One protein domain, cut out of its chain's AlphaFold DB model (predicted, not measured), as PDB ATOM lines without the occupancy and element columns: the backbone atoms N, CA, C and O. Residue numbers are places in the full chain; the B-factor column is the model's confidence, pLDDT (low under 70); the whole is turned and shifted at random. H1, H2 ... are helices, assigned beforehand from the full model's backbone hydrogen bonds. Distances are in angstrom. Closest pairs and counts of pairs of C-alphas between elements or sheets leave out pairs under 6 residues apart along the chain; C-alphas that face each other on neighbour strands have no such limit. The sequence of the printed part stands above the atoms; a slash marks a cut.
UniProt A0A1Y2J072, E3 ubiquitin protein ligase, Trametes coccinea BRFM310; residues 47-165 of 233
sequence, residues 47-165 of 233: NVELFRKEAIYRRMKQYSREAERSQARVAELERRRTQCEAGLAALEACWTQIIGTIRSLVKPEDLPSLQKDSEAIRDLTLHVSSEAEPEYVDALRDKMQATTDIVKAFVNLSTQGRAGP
ATOM      1  N   ASN A  47      39.611  85.118 -77.168       76.50
ATOM      2  CA  ASN A  47      39.086  83.775 -77.387       76.50
ATOM      3  C   ASN A  47      40.101  82.707 -76.955       76.50
ATOM      4  O   ASN A  47      39.731  81.762 -76.258       76.50
ATOM      5  N   VAL A  48      41.387  82.865 -77.290       82.94
ATOM      6  CA  VAL A  48      42.453  81.952 -76.836       82.94
ATOM      7  C   VAL A  48      42.569  81.946 -75.309       82.94
ATOM      8  O   VAL A  48      42.727  80.882 -74.703       82.94
ATOM      9  N   GLU A  49      42.461  83.105 -74.662       86.81
ATOM     10  CA  GLU A  49      42.446  83.193 -73.203       86.81
ATOM     11  C   GLU A  49      41.204  82.554 -72.580       86.81
ATOM     12  O   GLU A  49      41.322  81.859 -71.567       86.81
ATOM     13  N   LEU A  50      40.031  82.731 -73.192       86.50
ATOM     14  CA  LEU A  50      38.793  82.092 -72.754       86.50
ATOM     15  C   LEU A  50      38.914  80.564 -72.815       86.50
ATOM     16  O   LEU A  50      38.614  79.896 -71.827       86.50
ATOM     17  N   PHE A  51      39.449  80.009 -73.909       88.25
ATOM     18  CA  PHE A  51      39.694  78.569 -74.032       88.25
ATOM     19  C   PHE A  51      40.688  78.052 -72.989       88.25
ATOM     20  O   PHE A  51      40.486  76.974 -72.428       88.25
ATOM     21  N   ARG A  52      41.750  78.810 -72.682       92.88
ATOM     22  CA  ARG A  52      42.703  78.445 -71.618       92.88
ATOM     23  C   ARG A  52      42.028  78.425 -70.250       92.88
ATOM     24  O   ARG A  52      42.178  77.446 -69.518       92.88
ATOM     25  N   LYS A  53      41.264  79.469 -69.916       95.44
ATOM     26  CA  LYS A  53      40.505  79.559 -68.658       95.44
ATOM     27  C   LYS A  53      39.492  78.424 -68.551       95.44
ATOM     28  O   LYS A  53      39.414  77.775 -67.513       95.44
ATOM     29  N   GLU A  54      38.780  78.125 -69.633       92.19
ATOM     30  CA  GLU A  54      37.809  77.036 -69.678       92.19
ATOM     31  C   GLU A  54      38.477  75.661 -69.512       92.19
ATOM     32  O   GLU A  54      38.001  74.826 -68.741       92.19
ATOM     33  N   ALA A  55      39.614  75.424 -70.173       92.00
ATOM     34  CA  ALA A  55      40.371  74.182 -70.042       92.00
ATOM     35  C   ALA A  55      40.903  73.980 -68.613       92.00
ATOM     36  O   ALA A  55      40.786  72.882 -68.058       92.00
ATOM     37  N   ILE A  56      41.433  75.042 -67.993       94.19
ATOM     38  CA  ILE A  56      41.867  75.029 -66.590       94.19
ATOM     39  C   ILE A  56      40.671  74.762 -65.676       94.19
ATOM     40  O   ILE A  56      40.749  73.881 -64.824       94.19
ATOM     41  N   TYR A  57      39.546  75.449 -65.885       94.19
ATOM     42  CA  TYR A  57      38.335  75.271 -65.087       94.19
ATOM     43  C   TYR A  57      37.805  73.833 -65.158       94.19
ATOM     44  O   TYR A  57      37.508  73.230 -64.126       94.19
ATOM     45  N   ARG A  58      37.748  73.235 -66.355       92.69
ATOM     46  CA  ARG A  58      37.347  71.829 -66.538       92.69
ATOM     47  C   ARG A  58      38.271  70.880 -65.771       92.69
ATOM     48  O   ARG A  58      37.783  69.979 -65.087       92.69
ATOM     49  N   ARG A  59      39.587  71.111 -65.827       93.75
ATOM     50  CA  ARG A  59      40.584  70.308 -65.104       93.75
ATOM     51  C   ARG A  59      40.475  70.479 -63.587       93.75
ATOM     52  O   ARG A  59      40.478  69.489 -62.865       93.75
ATOM     53  N   MET A  60      40.300  71.706 -63.099       92.56
ATOM     54  CA  MET A  60      40.078  71.982 -61.677       92.56
ATOM     55  C   MET A  60      38.792  71.335 -61.162       92.56
ATOM     56  O   MET A  60      38.791  70.747 -60.086       92.56
ATOM     57  N   LYS A  61      37.711  71.374 -61.947       94.00
ATOM     58  CA  LYS A  61      36.445  70.720 -61.594       94.00
ATOM     59  C   LYS A  61      36.589  69.201 -61.513       94.00
ATOM     60  O   LYS A  61      35.987  68.577 -60.642       94.00
ATOM     61  N   GLN A  62      37.391  68.602 -62.394       93.38
ATOM     62  CA  GLN A  62      37.731  67.185 -62.300       93.38
ATOM     63  C   GLN A  62      38.525  66.884 -61.022       93.38
ATOM     64  O   GLN A  62      38.163  65.953 -60.306       93.38
ATOM     65  N   TYR A  63      39.535  67.695 -60.694       95.88
ATOM     66  CA  TYR A  63      40.306  67.528 -59.461       95.88
ATOM     67  C   TYR A  63      39.464  67.704 -58.199       95.88
ATOM     68  O   TYR A  63      39.615  66.905 -57.285       95.88
ATOM     69  N   SER A  64      38.524  68.655 -58.165       94.06
ATOM     70  CA  SER A  64      37.563  68.791 -57.057       94.06
ATOM     71  C   SER A  64      36.786  67.494 -56.846       94.06
ATOM     72  O   SER A  64      36.768  66.948 -55.753       94.06
ATOM     73  N   ARG A  65      36.232  66.923 -57.923       94.00
ATOM     74  CA  ARG A  65      35.470  65.665 -57.861       94.00
ATOM     75  C   ARG A  65      36.327  64.460 -57.477       94.00
ATOM     76  O   ARG A  65      35.829  63.496 -56.905       94.00
ATOM     77  N   GLU A  66      37.594  64.435 -57.875       92.50
ATOM     78  CA  GLU A  66      38.537  63.385 -57.472       92.50
ATOM     79  C   GLU A  66      38.928  63.524 -55.997       92.50
ATOM     80  O   GLU A  66      38.948  62.515 -55.295       92.50
ATOM     81  N   ALA A  67      39.141  64.752 -55.522       94.62
ATOM     82  CA  ALA A  67      39.441  65.059 -54.128       94.62
ATOM     83  C   ALA A  67      38.253  64.771 -53.199       94.62
ATOM     84  O   ALA A  67      38.424  64.132 -52.170       94.62
ATOM     85  N   GLU A  68      37.035  65.151 -53.584       94.94
ATOM     86  CA  GLU A  68      35.819  64.825 -52.828       94.94
ATOM     87  C   GLU A  68      35.644  63.304 -52.693       94.94
ATOM     88  O   GLU A  68      35.360  62.791 -51.610       94.94
ATOM     89  N   ARG A  69      35.886  62.549 -53.776       94.25
ATOM     90  CA  ARG A  69      35.828  61.078 -53.753       94.25
ATOM     91  C   ARG A  69      36.925  60.459 -52.888       94.25
ATOM     92  O   ARG A  69      36.656  59.478 -52.194       94.25
ATOM     93  N   SER A  70      38.151  60.982 -52.939       91.94
ATOM     94  CA  SER A  70      39.238  60.471 -52.101       91.94
ATOM     95  C   SER A  70      38.998  60.792 -50.628       91.94
ATOM     96  O   SER A  70      39.157  59.903 -49.798       91.94
ATOM     97  N   GLN A  71      38.523  61.996 -50.310       95.25
ATOM     98  CA  GLN A  71      38.189  62.408 -48.950       95.25
ATOM     99  C   GLN A  71      37.046  61.568 -48.369       95.25
ATOM    100  O   GLN A  71      37.159  61.091 -47.244       95.25
ATOM    101  N   ALA A  72      35.998  61.286 -49.152       93.75
ATOM    102  CA  ALA A  72      34.931  60.376 -48.735       93.75
ATOM    103  C   ALA A  72      35.457  58.958 -48.440       93.75
ATOM    104  O   ALA A  72      35.041  58.321 -47.474       93.75
ATOM    105  N   ARG A  73      36.410  58.464 -49.244       93.50
ATOM    106  CA  ARG A  73      37.049  57.162 -49.007       93.50
ATOM    107  C   ARG A  73      37.927  57.168 -47.755       93.50
ATOM    108  O   ARG A  73      37.927  56.174 -47.038       93.50
ATOM    109  N   VAL A  74      38.666  58.248 -47.506       93.88
ATOM    110  CA  VAL A  74      39.477  58.407 -46.290       93.88
ATOM    111  C   VAL A  74      38.578  58.402 -45.058       93.88
ATOM    112  O   VAL A  74      38.813  57.592 -44.173       93.88
ATOM    113  N   ALA A  75      37.496  59.185 -45.058       92.81
ATOM    114  CA  ALA A  75      36.554  59.231 -43.941       92.81
ATOM    115  C   ALA A  75      35.928  57.854 -43.637       92.81
ATOM    116  O   ALA A  75      35.832  57.451 -42.481       92.81
ATOM    117  N   GLU A  76      35.551  57.087 -44.666       90.44
ATOM    118  CA  GLU A  76      35.031  55.726 -44.467       90.44
ATOM    119  C   GLU A  76      36.100  54.757 -43.935       90.44
ATOM    120  O   GLU A  76      35.800  53.894 -43.108       90.44
ATOM    121  N   LEU A  77      37.352  54.876 -44.389       88.62
ATOM    122  CA  LEU A  77      38.453  54.057 -43.875       88.62
ATOM    123  C   LEU A  77      38.789  54.404 -42.423       88.62
ATOM    124  O   LEU A  77      39.024  53.493 -41.633       88.62
ATOM    125  N   GLU A  78      38.775  55.685 -42.067       87.50
ATOM    126  CA  GLU A  78      38.955  56.151 -40.692       87.50
ATOM    127  C   GLU A  78      37.840  55.622 -39.790       87.50
ATOM    128  O   GLU A  78      38.136  55.025 -38.761       87.50
ATOM    129  N   ARG A  79      36.576  55.699 -40.230       85.88
ATOM    130  CA  ARG A  79      35.435  55.129 -39.498       85.88
ATOM    131  C   ARG A  79      35.624  53.638 -39.202       85.88
ATOM    132  O   ARG A  79      35.459  53.203 -38.065       85.88
ATOM    133  N   ARG A  80      36.001  52.845 -40.213       83.81
ATOM    134  CA  ARG A  80      36.254  51.399 -40.042       83.81
ATOM    135  C   ARG A  80      37.451  51.121 -39.145       83.81
ATOM    136  O   ARG A  80      37.409  50.187 -38.353       83.81
ATOM    137  N   ARG A  81      38.514  51.916 -39.276       82.19
ATOM    138  CA  ARG A  81      39.701  51.810 -38.426       82.19
ATOM    139  C   ARG A  81      39.316  52.006 -36.963       82.19
ATOM    140  O   ARG A  81      39.638  51.139 -36.161       82.19
ATOM    141  N   THR A  82      38.595  53.079 -36.642       78.00
ATOM    142  CA  THR A  82      38.138  53.360 -35.274       78.00
ATOM    143  C   THR A  82      37.266  52.227 -34.731       78.00
ATOM    144  O   THR A  82      37.488  51.777 -33.612       78.00
ATOM    145  N   GLN A  83      36.352  51.684 -35.543       76.88
ATOM    146  CA  GLN A  83      35.528  50.534 -35.149       76.88
ATOM    147  C   GLN A  83      36.373  49.284 -34.836       76.88
ATOM    148  O   GLN A  83      36.141  48.611 -33.831       76.88
ATOM    149  N   CYS A  84      37.371  48.968 -35.670       75.19
ATOM    150  CA  CYS A  84      38.283  47.847 -35.428       75.19
ATOM    151  C   CYS A  84      39.162  48.062 -34.191       75.19
ATOM    152  O   CYS A  84      39.346  47.128 -33.414       75.19
ATOM    153  N   GLU A  85      39.693  49.270 -34.000       74.62
ATOM    154  CA  GLU A  85      40.479  49.631 -32.818       74.62
ATOM    155  C   GLU A  85      39.646  49.437 -31.546       74.62
ATOM    156  O   GLU A  85      40.080  48.740 -30.630       74.62
ATOM    157  N   ALA A  86      38.410  49.942 -31.521       76.19
ATOM    158  CA  ALA A  86      37.511  49.786 -30.382       76.19
ATOM    159  C   ALA A  86      37.159  48.310 -30.105       76.19
ATOM    160  O   ALA A  86      37.112  47.881 -28.950       76.19
ATOM    161  N   GLY A  87      36.989  47.503 -31.158       72.31
ATOM    162  CA  GLY A  87      36.811  46.055 -31.037       72.31
ATOM    163  C   GLY A  87      38.024  45.336 -30.434       72.31
ATOM    164  O   GLY A  87      37.850  44.434 -29.614       72.31
ATOM    165  N   LEU A  88      39.248  45.755 -30.781       74.25
ATOM    166  CA  LEU A  88      40.480  45.224 -30.185       74.25
ATOM    167  C   LEU A  88      40.587  45.565 -28.694       74.25
ATOM    168  O   LEU A  88      40.918  44.684 -27.901       74.25
ATOM    169  N   ALA A  89      40.238  46.791 -28.295       72.94
ATOM    170  CA  ALA A  89      40.211  47.166 -26.880       72.94
ATOM    171  C   ALA A  89      39.178  46.359 -26.076       72.94
ATOM    172  O   ALA A  89      39.460  45.915 -24.962       72.94
ATOM    173  N   ALA A  90      37.990  46.118 -26.643       75.31
ATOM    174  CA  ALA A  90      36.969  45.287 -26.006       75.31
ATOM    175  C   ALA A  90      37.426  43.823 -25.848       75.31
ATOM    176  O   ALA A  90      37.231  43.224 -24.788       75.31
ATOM    177  N   LEU A  91      38.068  43.259 -26.881       77.56
ATOM    178  CA  LEU A  91      38.677  41.924 -26.846       77.56
ATOM    179  C   LEU A  91      39.724  41.803 -25.743       77.56
ATOM    180  O   LEU A  91      39.731  40.829 -24.995       77.56
ATOM    181  N   GLU A  92      40.593  42.798 -25.631       73.44
ATOM    182  CA  GLU A  92      41.627  42.834 -24.613       73.44
ATOM    183  C   GLU A  92      41.048  42.890 -23.190       73.44
ATOM    184  O   GLU A  92      41.470  42.123 -22.315       73.44
ATOM    185  N   ALA A  93      40.084  43.783 -22.948       73.06
ATOM    186  CA  ALA A  93      39.452  43.912 -21.639       73.06
ATOM    187  C   ALA A  93      38.779  42.591 -21.231       73.06
ATOM    188  O   ALA A  93      38.957  42.109 -20.109       73.06
ATOM    189  N   CYS A  94      38.085  41.963 -22.183       75.94
ATOM    190  CA  CYS A  94      37.485  40.642 -22.034       75.94
ATOM    191  C   CYS A  94      38.535  39.565 -21.709       75.94
ATOM    192  O   CYS A  94      38.385  38.813 -20.743       75.94
ATOM    193  N   TRP A  95      39.639  39.514 -22.455       80.19
ATOM    194  CA  TRP A  95      40.697  38.525 -22.243       80.19
ATOM    195  C   TRP A  95      41.365  38.675 -20.873       80.19
ATOM    196  O   TRP A  95      41.586  37.694 -20.159       80.19
ATOM    197  N   THR A  96      41.613  39.916 -20.456       75.19
ATOM    198  CA  THR A  96      42.147  40.238 -19.130       75.19
ATOM    199  C   THR A  96      41.200  39.767 -18.024       75.19
ATOM    200  O   THR A  96      41.646  39.179 -17.034       75.19
ATOM    201  N   GLN A  97      39.888  39.949 -18.202       77.19
ATOM    202  CA  GLN A  97      38.872  39.482 -17.259       77.19
ATOM    203  C   GLN A  97      38.810  37.948 -17.173       77.19
ATOM    204  O   GLN A  97      38.699  37.399 -16.071       77.19
ATOM    205  N   ILE A  98      38.939  37.241 -18.300       79.25
ATOM    206  CA  ILE A  98      39.003  35.772 -18.326       79.25
ATOM    207  C   ILE A  98      40.236  35.281 -17.565       79.25
ATOM    208  O   ILE A  98      40.104  34.441 -16.673       79.25
ATOM    209  N   ILE A  99      41.420  35.834 -17.851       74.81
ATOM    210  CA  ILE A  99      42.658  35.485 -17.136       74.81
ATOM    211  C   ILE A  99      42.505  35.748 -15.634       74.81
ATOM    212  O   ILE A  99      42.885  34.903 -14.821       74.81
ATOM    213  N   GLY A 100      41.934  36.894 -15.252       74.94
ATOM    214  CA  GLY A 100      41.652  37.219 -13.853       74.94
ATOM    215  C   GLY A 100      40.736  36.190 -13.188       74.94
ATOM    216  O   GLY A 100      41.014  35.733 -12.080       74.94
ATOM    217  N   THR A 101      39.693  35.755 -13.894       79.12
ATOM    218  CA  THR A 101      38.754  34.750 -13.387       79.12
ATOM    219  C   THR A 101      39.417  33.381 -13.241       79.12
ATOM    220  O   THR A 101      39.284  32.755 -12.193       79.12
ATOM    221  N   ILE A 102      40.206  32.939 -14.224       76.12
ATOM    222  CA  ILE A 102      40.983  31.691 -14.138       76.12
ATOM    223  C   ILE A 102      41.923  31.730 -12.926       76.12
ATOM    224  O   ILE A 102      41.918  30.803 -12.120       76.12
ATOM    225  N   ARG A 103      42.674  32.824 -12.741       74.44
ATOM    226  CA  ARG A 103      43.568  33.007 -11.583       74.44
ATOM    227  C   ARG A 103      42.831  32.962 -10.243       74.44
ATOM    228  O   ARG A 103      43.414  32.526  -9.263       74.44
ATOM    229  N   SER A 104      41.571  33.399 -10.189       72.69
ATOM    230  CA  SER A 104      40.758  33.318  -8.966       72.69
ATOM    231  C   SER A 104      40.246  31.905  -8.655       72.69
ATOM    232  O   SER A 104      39.933  31.609  -7.505       72.69
ATOM    233  N   LEU A 105      40.153  31.040  -9.670       70.50
ATOM    234  CA  LEU A 105      39.613  29.680  -9.555       70.50
ATOM    235  C   LEU A 105      40.701  28.616  -9.357       70.50
ATOM    236  O   LEU A 105      40.400  27.529  -8.866       70.50
ATOM    237  N   VAL A 106      41.947  28.904  -9.736       67.56
ATOM    238  CA  VAL A 106      43.082  27.977  -9.633       67.56
ATOM    239  C   VAL A 106      43.988  28.387  -8.473       67.56
ATOM    240  O   VAL A 106      44.216  29.572  -8.236       67.56
ATOM    241  N   LYS A 107      44.510  27.410  -7.722       64.12
ATOM    242  CA  LYS A 107      45.438  27.678  -6.617       64.12
ATOM    243  C   LYS A 107      46.712  28.347  -7.161       64.12
ATOM    244  O   LYS A 107      47.228  27.905  -8.186       64.12
ATOM    245  N   PRO A 108      47.252  29.375  -6.483       57.84
ATOM    246  CA  PRO A 108      48.409  30.133  -6.969       57.84
ATOM    247  C   PRO A 108      49.693  29.293  -7.104       57.84
ATOM    248  O   PRO A 108      50.601  29.703  -7.817       57.84
ATOM    249  N   GLU A 109      49.751  28.125  -6.459       55.47
ATOM    250  CA  GLU A 109      50.862  27.161  -6.499       55.47
ATOM    251  C   GLU A 109      51.009  26.466  -7.875       55.47
ATOM    252  O   GLU A 109      52.111  26.075  -8.247       55.47
ATOM    253  N   ASP A 110      49.918  26.342  -8.647       57.97
ATOM    254  CA  ASP A 110      49.868  25.578  -9.909       57.97
ATOM    255  C   ASP A 110      50.022  26.457 -11.169       57.97
ATOM    256  O   ASP A 110      50.008  25.949 -12.293       57.97
ATOM    257  N   LEU A 111      50.145  27.785 -11.020       52.84
ATOM    258  CA  LEU A 111      50.228  28.706 -12.159       52.84
ATOM    259  C   LEU A 111      51.664  29.180 -12.430       52.84
ATOM    260  O   LEU A 111      52.268  29.828 -11.570       52.84
ATOM    261  N   PRO A 112      52.200  28.996 -13.654       55.81
ATOM    262  CA  PRO A 112      53.420  29.678 -14.060       55.81
ATOM    263  C   PRO A 112      53.198  31.200 -14.066       55.81
ATOM    264  O   PRO A 112      52.157  31.700 -14.502       55.81
ATOM    265  N   SER A 113      54.185  31.952 -13.575       52.34
ATOM    266  CA  SER A 113      54.148  33.411 -13.413       52.34
ATOM    267  C   SER A 113      54.143  34.156 -14.760       52.34
ATOM    268  O   SER A 113      55.132  34.737 -15.198       52.34
ATOM    269  N   LEU A 114      52.980  34.194 -15.416       52.97
ATOM    270  CA  LEU A 114      52.692  34.919 -16.664       52.97
ATOM    271  C   LEU A 114      52.579  36.452 -16.466       52.97
ATOM    272  O   LEU A 114      51.663  37.102 -16.967       52.97
ATOM    273  N   GLN A 115      53.469  37.066 -15.680       52.00
ATOM    274  CA  GLN A 115      53.445  38.522 -15.463       52.00
ATOM    275  C   GLN A 115      53.939  39.323 -16.680       52.00
ATOM    276  O   GLN A 115      53.591  40.492 -16.806       52.00
ATOM    277  N   LYS A 116      54.701  38.710 -17.596       49.25
ATOM    278  CA  LYS A 116      55.349  39.426 -18.709       49.25
ATOM    279  C   LYS A 116      54.442  39.720 -19.910       49.25
ATOM    280  O   LYS A 116      54.679  40.706 -20.594       49.25
ATOM    281  N   ASP A 117      53.373  38.953 -20.121       51.44
ATOM    282  CA  ASP A 117      52.516  39.123 -21.310       51.44
ATOM    283  C   ASP A 117      51.372  40.127 -21.093       51.44
ATOM    284  O   ASP A 117      50.766  40.615 -22.044       51.44
ATOM    285  N   SER A 118      51.090  40.485 -19.835       50.28
ATOM    286  CA  SER A 118      49.996  41.400 -19.489       50.28
ATOM    287  C   SER A 118      50.293  42.862 -19.837       50.28
ATOM    288  O   SER A 118      49.349  43.619 -20.036       50.28
ATOM    289  N   GLU A 119      51.565  43.274 -19.898       53.12
ATOM    290  CA  GLU A 119      51.936  44.650 -20.268       53.12
ATOM    291  C   GLU A 119      51.831  44.894 -21.774       53.12
ATOM    292  O   GLU A 119      51.332  45.939 -22.175       53.12
ATOM    293  N   ALA A 120      52.233  43.921 -22.601       53.41
ATOM    294  CA  ALA A 120      52.129  44.019 -24.058       53.41
ATOM    295  C   ALA A 120      50.670  44.068 -24.533       53.41
ATOM    296  O   ALA A 120      50.359  44.725 -25.522       53.41
ATOM    297  N   ILE A 121      49.784  43.382 -23.806       50.94
ATOM    298  CA  ILE A 121      48.341  43.455 -24.017       50.94
ATOM    299  C   ILE A 121      47.862  44.870 -23.640       50.94
ATOM    300  O   ILE A 121      47.381  45.570 -24.523       50.94
ATOM    301  N   ARG A 122      48.170  45.357 -22.423       52.00
ATOM    302  CA  ARG A 122      47.768  46.690 -21.911       52.00
ATOM    303  C   ARG A 122      48.226  47.884 -22.756       52.00
ATOM    304  O   ARG A 122      47.613  48.949 -22.708       52.00
ATOM    305  N   ASP A 123      49.320  47.738 -23.494       51.75
ATOM    306  CA  ASP A 123      49.858  48.794 -24.356       51.75
ATOM    307  C   ASP A 123      49.033  48.979 -25.648       51.75
ATOM    308  O   ASP A 123      48.952  50.088 -26.190       51.75
ATOM    309  N   LEU A 124      48.330  47.929 -26.106       52.25
ATOM    310  CA  LEU A 124      47.416  48.030 -27.250       52.25
ATOM    311  C   LEU A 124      46.185  48.895 -26.935       52.25
ATOM    312  O   LEU A 124      45.724  49.618 -27.819       52.25
ATOM    313  N   THR A 125      45.668  48.872 -25.702       52.84
ATOM    314  CA  THR A 125      44.453  49.620 -25.316       52.84
ATOM    315  C   THR A 125      44.673  51.120 -25.176       52.84
ATOM    316  O   THR A 125      43.747  51.894 -25.419       52.84
ATOM    317  N   LEU A 126      45.876  51.558 -24.785       53.25
ATOM    318  CA  LEU A 126      46.169  52.974 -24.502       53.25
ATOM    319  C   LEU A 126      46.034  53.886 -25.733       53.25
ATOM    320  O   LEU A 126      45.922  55.102 -25.588       53.25
ATOM    321  N   HIS A 127      46.005  53.303 -26.932       47.75
ATOM    322  CA  HIS A 127      45.927  54.021 -28.202       47.75
ATOM    323  C   HIS A 127      44.542  53.960 -28.871       47.75
ATOM    324  O   HIS A 127      44.399  54.417 -30.005       47.75
ATOM    325  N   VAL A 128      43.515  53.423 -28.202       49.72
ATOM    326  CA  VAL A 128      42.204  53.158 -28.815       49.72
ATOM    327  C   VAL A 128      41.149  54.188 -28.402       49.72
ATOM    328  O   VAL A 128      40.891  54.406 -27.221       49.72
ATOM    329  N   SER A 129      40.485  54.791 -29.393       49.31
ATOM    330  CA  SER A 129      39.292  55.625 -29.180       49.31
ATOM    331  C   SER A 129      38.031  54.762 -29.025       49.31
ATOM    332  O   SER A 129      37.776  53.853 -29.812       49.31
ATOM    333  N   SER A 130      37.252  55.057 -27.983       51.97
ATOM    334  CA  SER A 130      36.166  54.236 -27.426       51.97
ATOM    335  C   SER A 130      34.816  54.385 -28.150       51.97
ATOM    336  O   SER A 130      33.825  54.777 -27.536       51.97
ATOM    337  N   GLU A 131      34.739  54.038 -29.434       55.25
ATOM    338  CA  GLU A 131      33.449  53.888 -30.133       55.25
ATOM    339  C   GLU A 131      33.349  52.513 -30.807       55.25
ATOM    340  O   GLU A 131      33.486  52.369 -32.022       55.25
ATOM    341  N   ALA A 132      33.147  51.469 -29.996       59.41
ATOM    342  CA  ALA A 132      32.822  50.133 -30.491       59.41
ATOM    343  C   ALA A 132      31.315  50.009 -30.741       59.41
ATOM    344  O   ALA A 132      30.500  50.534 -29.982       59.41
ATOM    345  N   GLU A 133      30.946  49.267 -31.782       62.28
ATOM    346  CA  GLU A 133      29.555  48.925 -32.069       62.28
ATOM    347  C   GLU A 133      28.982  48.046 -30.936       62.28
ATOM    348  O   GLU A 133      29.600  47.034 -30.583       62.28
ATOM    349  N   PRO A 134      27.829  48.408 -30.341       65.25
ATOM    350  CA  PRO A 134      27.335  47.781 -29.113       65.25
ATOM    351  C   PRO A 134      27.040  46.286 -29.286       65.25
ATOM    352  O   PRO A 134      27.392  45.493 -28.418       65.25
ATOM    353  N   GLU A 135      26.512  45.878 -30.445       67.12
ATOM    354  CA  GLU A 135      26.216  44.471 -30.755       67.12
ATOM    355  C   GLU A 135      27.470  43.581 -30.713       67.12
ATOM    356  O   GLU A 135      27.425  42.433 -30.268       67.12
ATOM    357  N   TYR A 136      28.617  44.117 -31.141       64.06
ATOM    358  CA  TYR A 136      29.888  43.395 -31.122       64.06
ATOM    359  C   TYR A 136      30.431  43.236 -29.696       64.06
ATOM    360  O   TYR A 136      30.945  42.172 -29.337       64.06
ATOM    361  N   VAL A 137      30.292  44.277 -28.870       70.06
ATOM    362  CA  VAL A 137      30.685  44.250 -27.453       70.06
ATOM    363  C   VAL A 137      29.826  43.258 -26.667       70.06
ATOM    364  O   VAL A 137      30.358  42.509 -25.844       70.06
ATOM    365  N   ASP A 138      28.527  43.201 -26.950       69.94
ATOM    366  CA  ASP A 138      27.607  42.258 -26.313       69.94
ATOM    367  C   ASP A 138      27.923  40.809 -26.712       69.94
ATOM    368  O   ASP A 138      28.094  39.956 -25.841       69.94
ATOM    369  N   ALA A 139      28.154  40.532 -28.002       68.06
ATOM    370  CA  ALA A 139      28.573  39.204 -28.458       68.06
ATOM    371  C   ALA A 139      29.910  38.752 -27.832       68.06
ATOM    372  O   ALA A 139      30.101  37.570 -27.525       68.06
ATOM    373  N   LEU A 140      30.847  39.684 -27.623       70.56
ATOM    374  CA  LEU A 140      32.096  39.425 -26.905       70.56
ATOM    375  C   LEU A 140      31.853  39.070 -25.441       70.56
ATOM    376  O   LEU A 140      32.471  38.133 -24.933       70.56
ATOM    377  N   ARG A 141      30.946  39.787 -24.774       74.06
ATOM    378  CA  ARG A 141      30.562  39.527 -23.385       74.06
ATOM    379  C   ARG A 141      29.880  38.166 -23.233       74.06
ATOM    380  O   ARG A 141      30.202  37.442 -22.295       74.06
ATOM    381  N   ASP A 142      29.020  37.781 -24.168       72.88
ATOM    382  CA  ASP A 142      28.362  36.470 -24.153       72.88
ATOM    383  C   ASP A 142      29.376  35.332 -24.293       72.88
ATOM    384  O   ASP A 142      29.365  34.369 -23.520       72.88
ATOM    385  N   LYS A 143      30.324  35.462 -25.233       72.88
ATOM    386  CA  LYS A 143      31.406  34.480 -25.381       72.88
ATOM    387  C   LYS A 143      32.316  34.442 -24.158       72.88
ATOM    388  O   LYS A 143      32.692  33.353 -23.732       72.88
ATOM    389  N   MET A 144      32.619  35.594 -23.563       78.19
ATOM    390  CA  MET A 144      33.383  35.693 -22.316       78.19
ATOM    391  C   MET A 144      32.718  34.922 -21.180       78.19
ATOM    392  O   MET A 144      33.383  34.179 -20.452       78.19
ATOM    393  N   GLN A 145      31.405  35.096 -21.030       73.19
ATOM    394  CA  GLN A 145      30.626  34.422 -20.005       73.19
ATOM    395  C   GLN A 145      30.623  32.909 -20.246       73.19
ATOM    396  O   GLN A 145      30.962  32.151 -19.341       73.19
ATOM    397  N   ALA A 146      30.387  32.473 -21.488       73.50
ATOM    398  CA  ALA A 146      30.458  31.062 -21.861       73.50
ATOM    399  C   ALA A 146      31.843  30.448 -21.582       73.50
ATOM    400  O   ALA A 146      31.933  29.363 -21.010       73.50
ATOM    401  N   THR A 147      32.937  31.138 -21.927       77.00
ATOM    402  CA  THR A 147      34.303  30.678 -21.621       77.00
ATOM    403  C   THR A 147      34.533  30.586 -20.116       77.00
ATOM    404  O   THR A 147      35.073  29.592 -19.635       77.00
ATOM    405  N   THR A 148      34.083  31.587 -19.361       77.12
ATOM    406  CA  THR A 148      34.179  31.593 -17.898       77.12
ATOM    407  C   THR A 148      33.434  30.409 -17.283       77.12
ATOM    408  O   THR A 148      33.954  29.754 -16.379       77.12
ATOM    409  N   ASP A 149      32.242  30.097 -17.784       76.25
ATOM    410  CA  ASP A 149      31.423  28.996 -17.283       76.25
ATOM    411  C   ASP A 149      32.017  27.626 -17.642       76.25
ATOM    412  O   ASP A 149      32.022  26.727 -16.801       76.25
ATOM    413  N   ILE A 150      32.619  27.484 -18.829       77.12
ATOM    414  CA  ILE A 150      33.373  26.280 -19.218       77.12
ATOM    415  C   ILE A 150      34.589  26.079 -18.307       77.12
ATOM    416  O   ILE A 150      34.798  24.974 -17.809       77.12
ATOM    417  N   VAL A 151      35.373  27.133 -18.046       80.50
ATOM    418  CA  VAL A 151      36.524  27.065 -17.127       80.50
ATOM    419  C   VAL A 151      36.065  26.648 -15.732       80.50
ATOM    420  O   VAL A 151      36.652  25.742 -15.141       80.50
ATOM    421  N   LYS A 152      34.997  27.262 -15.208       76.19
ATOM    422  CA  LYS A 152      34.422  26.886 -13.908       76.19
ATOM    423  C   LYS A 152      33.992  25.421 -13.891       76.19
ATOM    424  O   LYS A 152      34.310  24.708 -12.944       76.19
ATOM    425  N   ALA A 153      33.302  24.958 -14.932       76.50
ATOM    426  CA  ALA A 153      32.888  23.564 -15.054       76.50
ATOM    427  C   ALA A 153      34.093  22.609 -15.094       76.50
ATOM    428  O   ALA A 153      34.062  21.567 -14.444       76.50
ATOM    429  N   PHE A 154      35.168  22.983 -15.792       73.50
ATOM    430  CA  PHE A 154      36.394  22.190 -15.890       73.50
ATOM    431  C   PHE A 154      37.128  22.078 -14.544       73.50
ATOM    432  O   PHE A 154      37.493  20.977 -14.136       73.50
ATOM    433  N   VAL A 155      37.278  23.187 -13.813       74.31
ATOM    434  CA  VAL A 155      37.865  23.198 -12.458       74.31
ATOM    435  C   VAL A 155      37.000  22.402 -11.470       74.31
ATOM    436  O   VAL A 155      37.509  21.666 -10.622       74.31
ATOM    437  N   ASN A 156      35.674  22.484 -11.592       73.25
ATOM    438  CA  ASN A 156      34.765  21.675 -10.780       73.25
ATOM    439  C   ASN A 156      34.864  20.175 -11.110       73.25
ATOM    440  O   ASN A 156      34.773  19.343 -10.211       73.25
ATOM    441  N   LEU A 157      35.082  19.807 -12.378       69.25
ATOM    442  CA  LEU A 157      35.312  18.413 -12.771       69.25
ATOM    443  C   LEU A 157      36.641  17.872 -12.226       69.25
ATOM    444  O   LEU A 157      36.673  16.747 -11.727       69.25
ATOM    445  N   SER A 158      37.716  18.665 -12.292       63.91
ATOM    446  CA  SER A 158      39.042  18.251 -11.815       63.91
ATOM    447  C   SER A 158      39.085  18.081 -10.294       63.91
ATOM    448  O   SER A 158      39.702  17.146  -9.791       63.91
ATOM    449  N   THR A 159      38.361  18.923  -9.553       64.06
ATOM    450  CA  THR A 159      38.233  18.819  -8.090       64.06
ATOM    451  C   THR A 159      37.322  17.676  -7.631       64.06
ATOM    452  O   THR A 159      37.497  17.176  -6.522       64.06
ATOM    453  N   GLN A 160      36.386  17.215  -8.469       64.19
ATOM    454  CA  GLN A 160      35.475  16.105  -8.152       64.19
ATOM    455  C   GLN A 160      36.045  14.709  -8.457       64.19
ATOM    456  O   GLN A 160      35.348  13.715  -8.253       64.19
ATOM    457  N   GLY A 161      37.292  14.600  -8.931       53.16
ATOM    458  CA  GLY A 161      37.995  13.317  -9.070       53.16
ATOM    459  C   GLY A 161      37.358  12.322 -10.050       53.16
ATOM    460  O   GLY A 161      37.694  11.139 -10.028       53.16
ATOM    461  N   ARG A 162      36.437  12.765 -10.917       53.69
ATOM    462  CA  ARG A 162      35.943  11.925 -12.012       53.69
ATOM    463  C   ARG A 162      37.054  11.811 -13.046       53.69
ATOM    464  O   ARG A 162      37.497  12.831 -13.564       53.69
ATOM    465  N   ALA A 163      37.484  10.581 -13.333       57.69
ATOM    466  CA  ALA A 163      38.375  10.290 -14.447       57.69
ATOM    467  C   ALA A 163      37.818  10.979 -15.702       57.69
ATOM    468  O   ALA A 163      36.712  10.666 -16.150       57.69
ATOM    469  N   GLY A 164      38.542  11.989 -16.184       60.91
ATOM    470  CA  GLY A 164      38.206  12.683 -17.417       60.91
ATOM    471  C   GLY A 164      38.246  11.722 -18.610       60.91
ATOM    472  O   GLY A 164      38.661  10.568 -18.461       60.91
ATOM    473  N   PRO A 165      37.816  12.170 -19.803       59.47
ATOM    474  CA  PRO A 165      38.108  11.432 -21.030       59.47
ATOM    475  C   PRO A 165      39.598  11.066 -21.053       59.47
ATOM    476  O   PRO A 165      40.429  11.898 -20.694       59.47
TER     477      PRO A 165
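This is residues 47 to 165 of the 233 residues of the protein "E3 ubiquitin protein ligase" of Trametes coccinea BRFM310 (UniProt A0A1Y2J072). One very long helix, H1, sticks out as a bare arm with residues 47 to 78, while the short H2 and the longer H3 pack on opposite sides of its later part. The printed part has 119 residues with three named helices, in the order H1, H2, H3, and no named strand; the class is all helix. It is extended, with a radius of gyration of the C-alphas of 27.0 A and spans of 98 by 28 by 25 A.

H1, residues 47 to 105, runs 86.8 A from C-alpha 47 at (39.086, 83.775, -77.387). H2 is residues 117 to 125. H3, residues 134 to 159, runs 37.4 A to C-alpha 159 at (38.233, 18.819, -8.090).

H1 touches H2 with residues 88 to 96 alone, closest at the C-alphas of Ala 89 and Thr 125, 5.1 A. This helical hairpin runs opposite ways at a steep tilt of 36 degrees, only just beyond shallow. H1 touches H3 with residues 87 to 105 alone, closest at the C-alphas of Ile 98 and Thr 148, 6.4 A; they run the same way at a shallow tilt of 23 degrees. H2 and H3 are apart. Every O i to N i+4 pair is within hydrogen-bond range in H1 and H3, and 3 of 5 in H2.

The C-alphas of Asn 47 and Gly 161 are the two farthest apart, 98.1 A. The printed part has no cut; the link from H1 to H2 is long. pLDDT is under 70 at residues 106 to 136, 138 to 139 and 157 to 165.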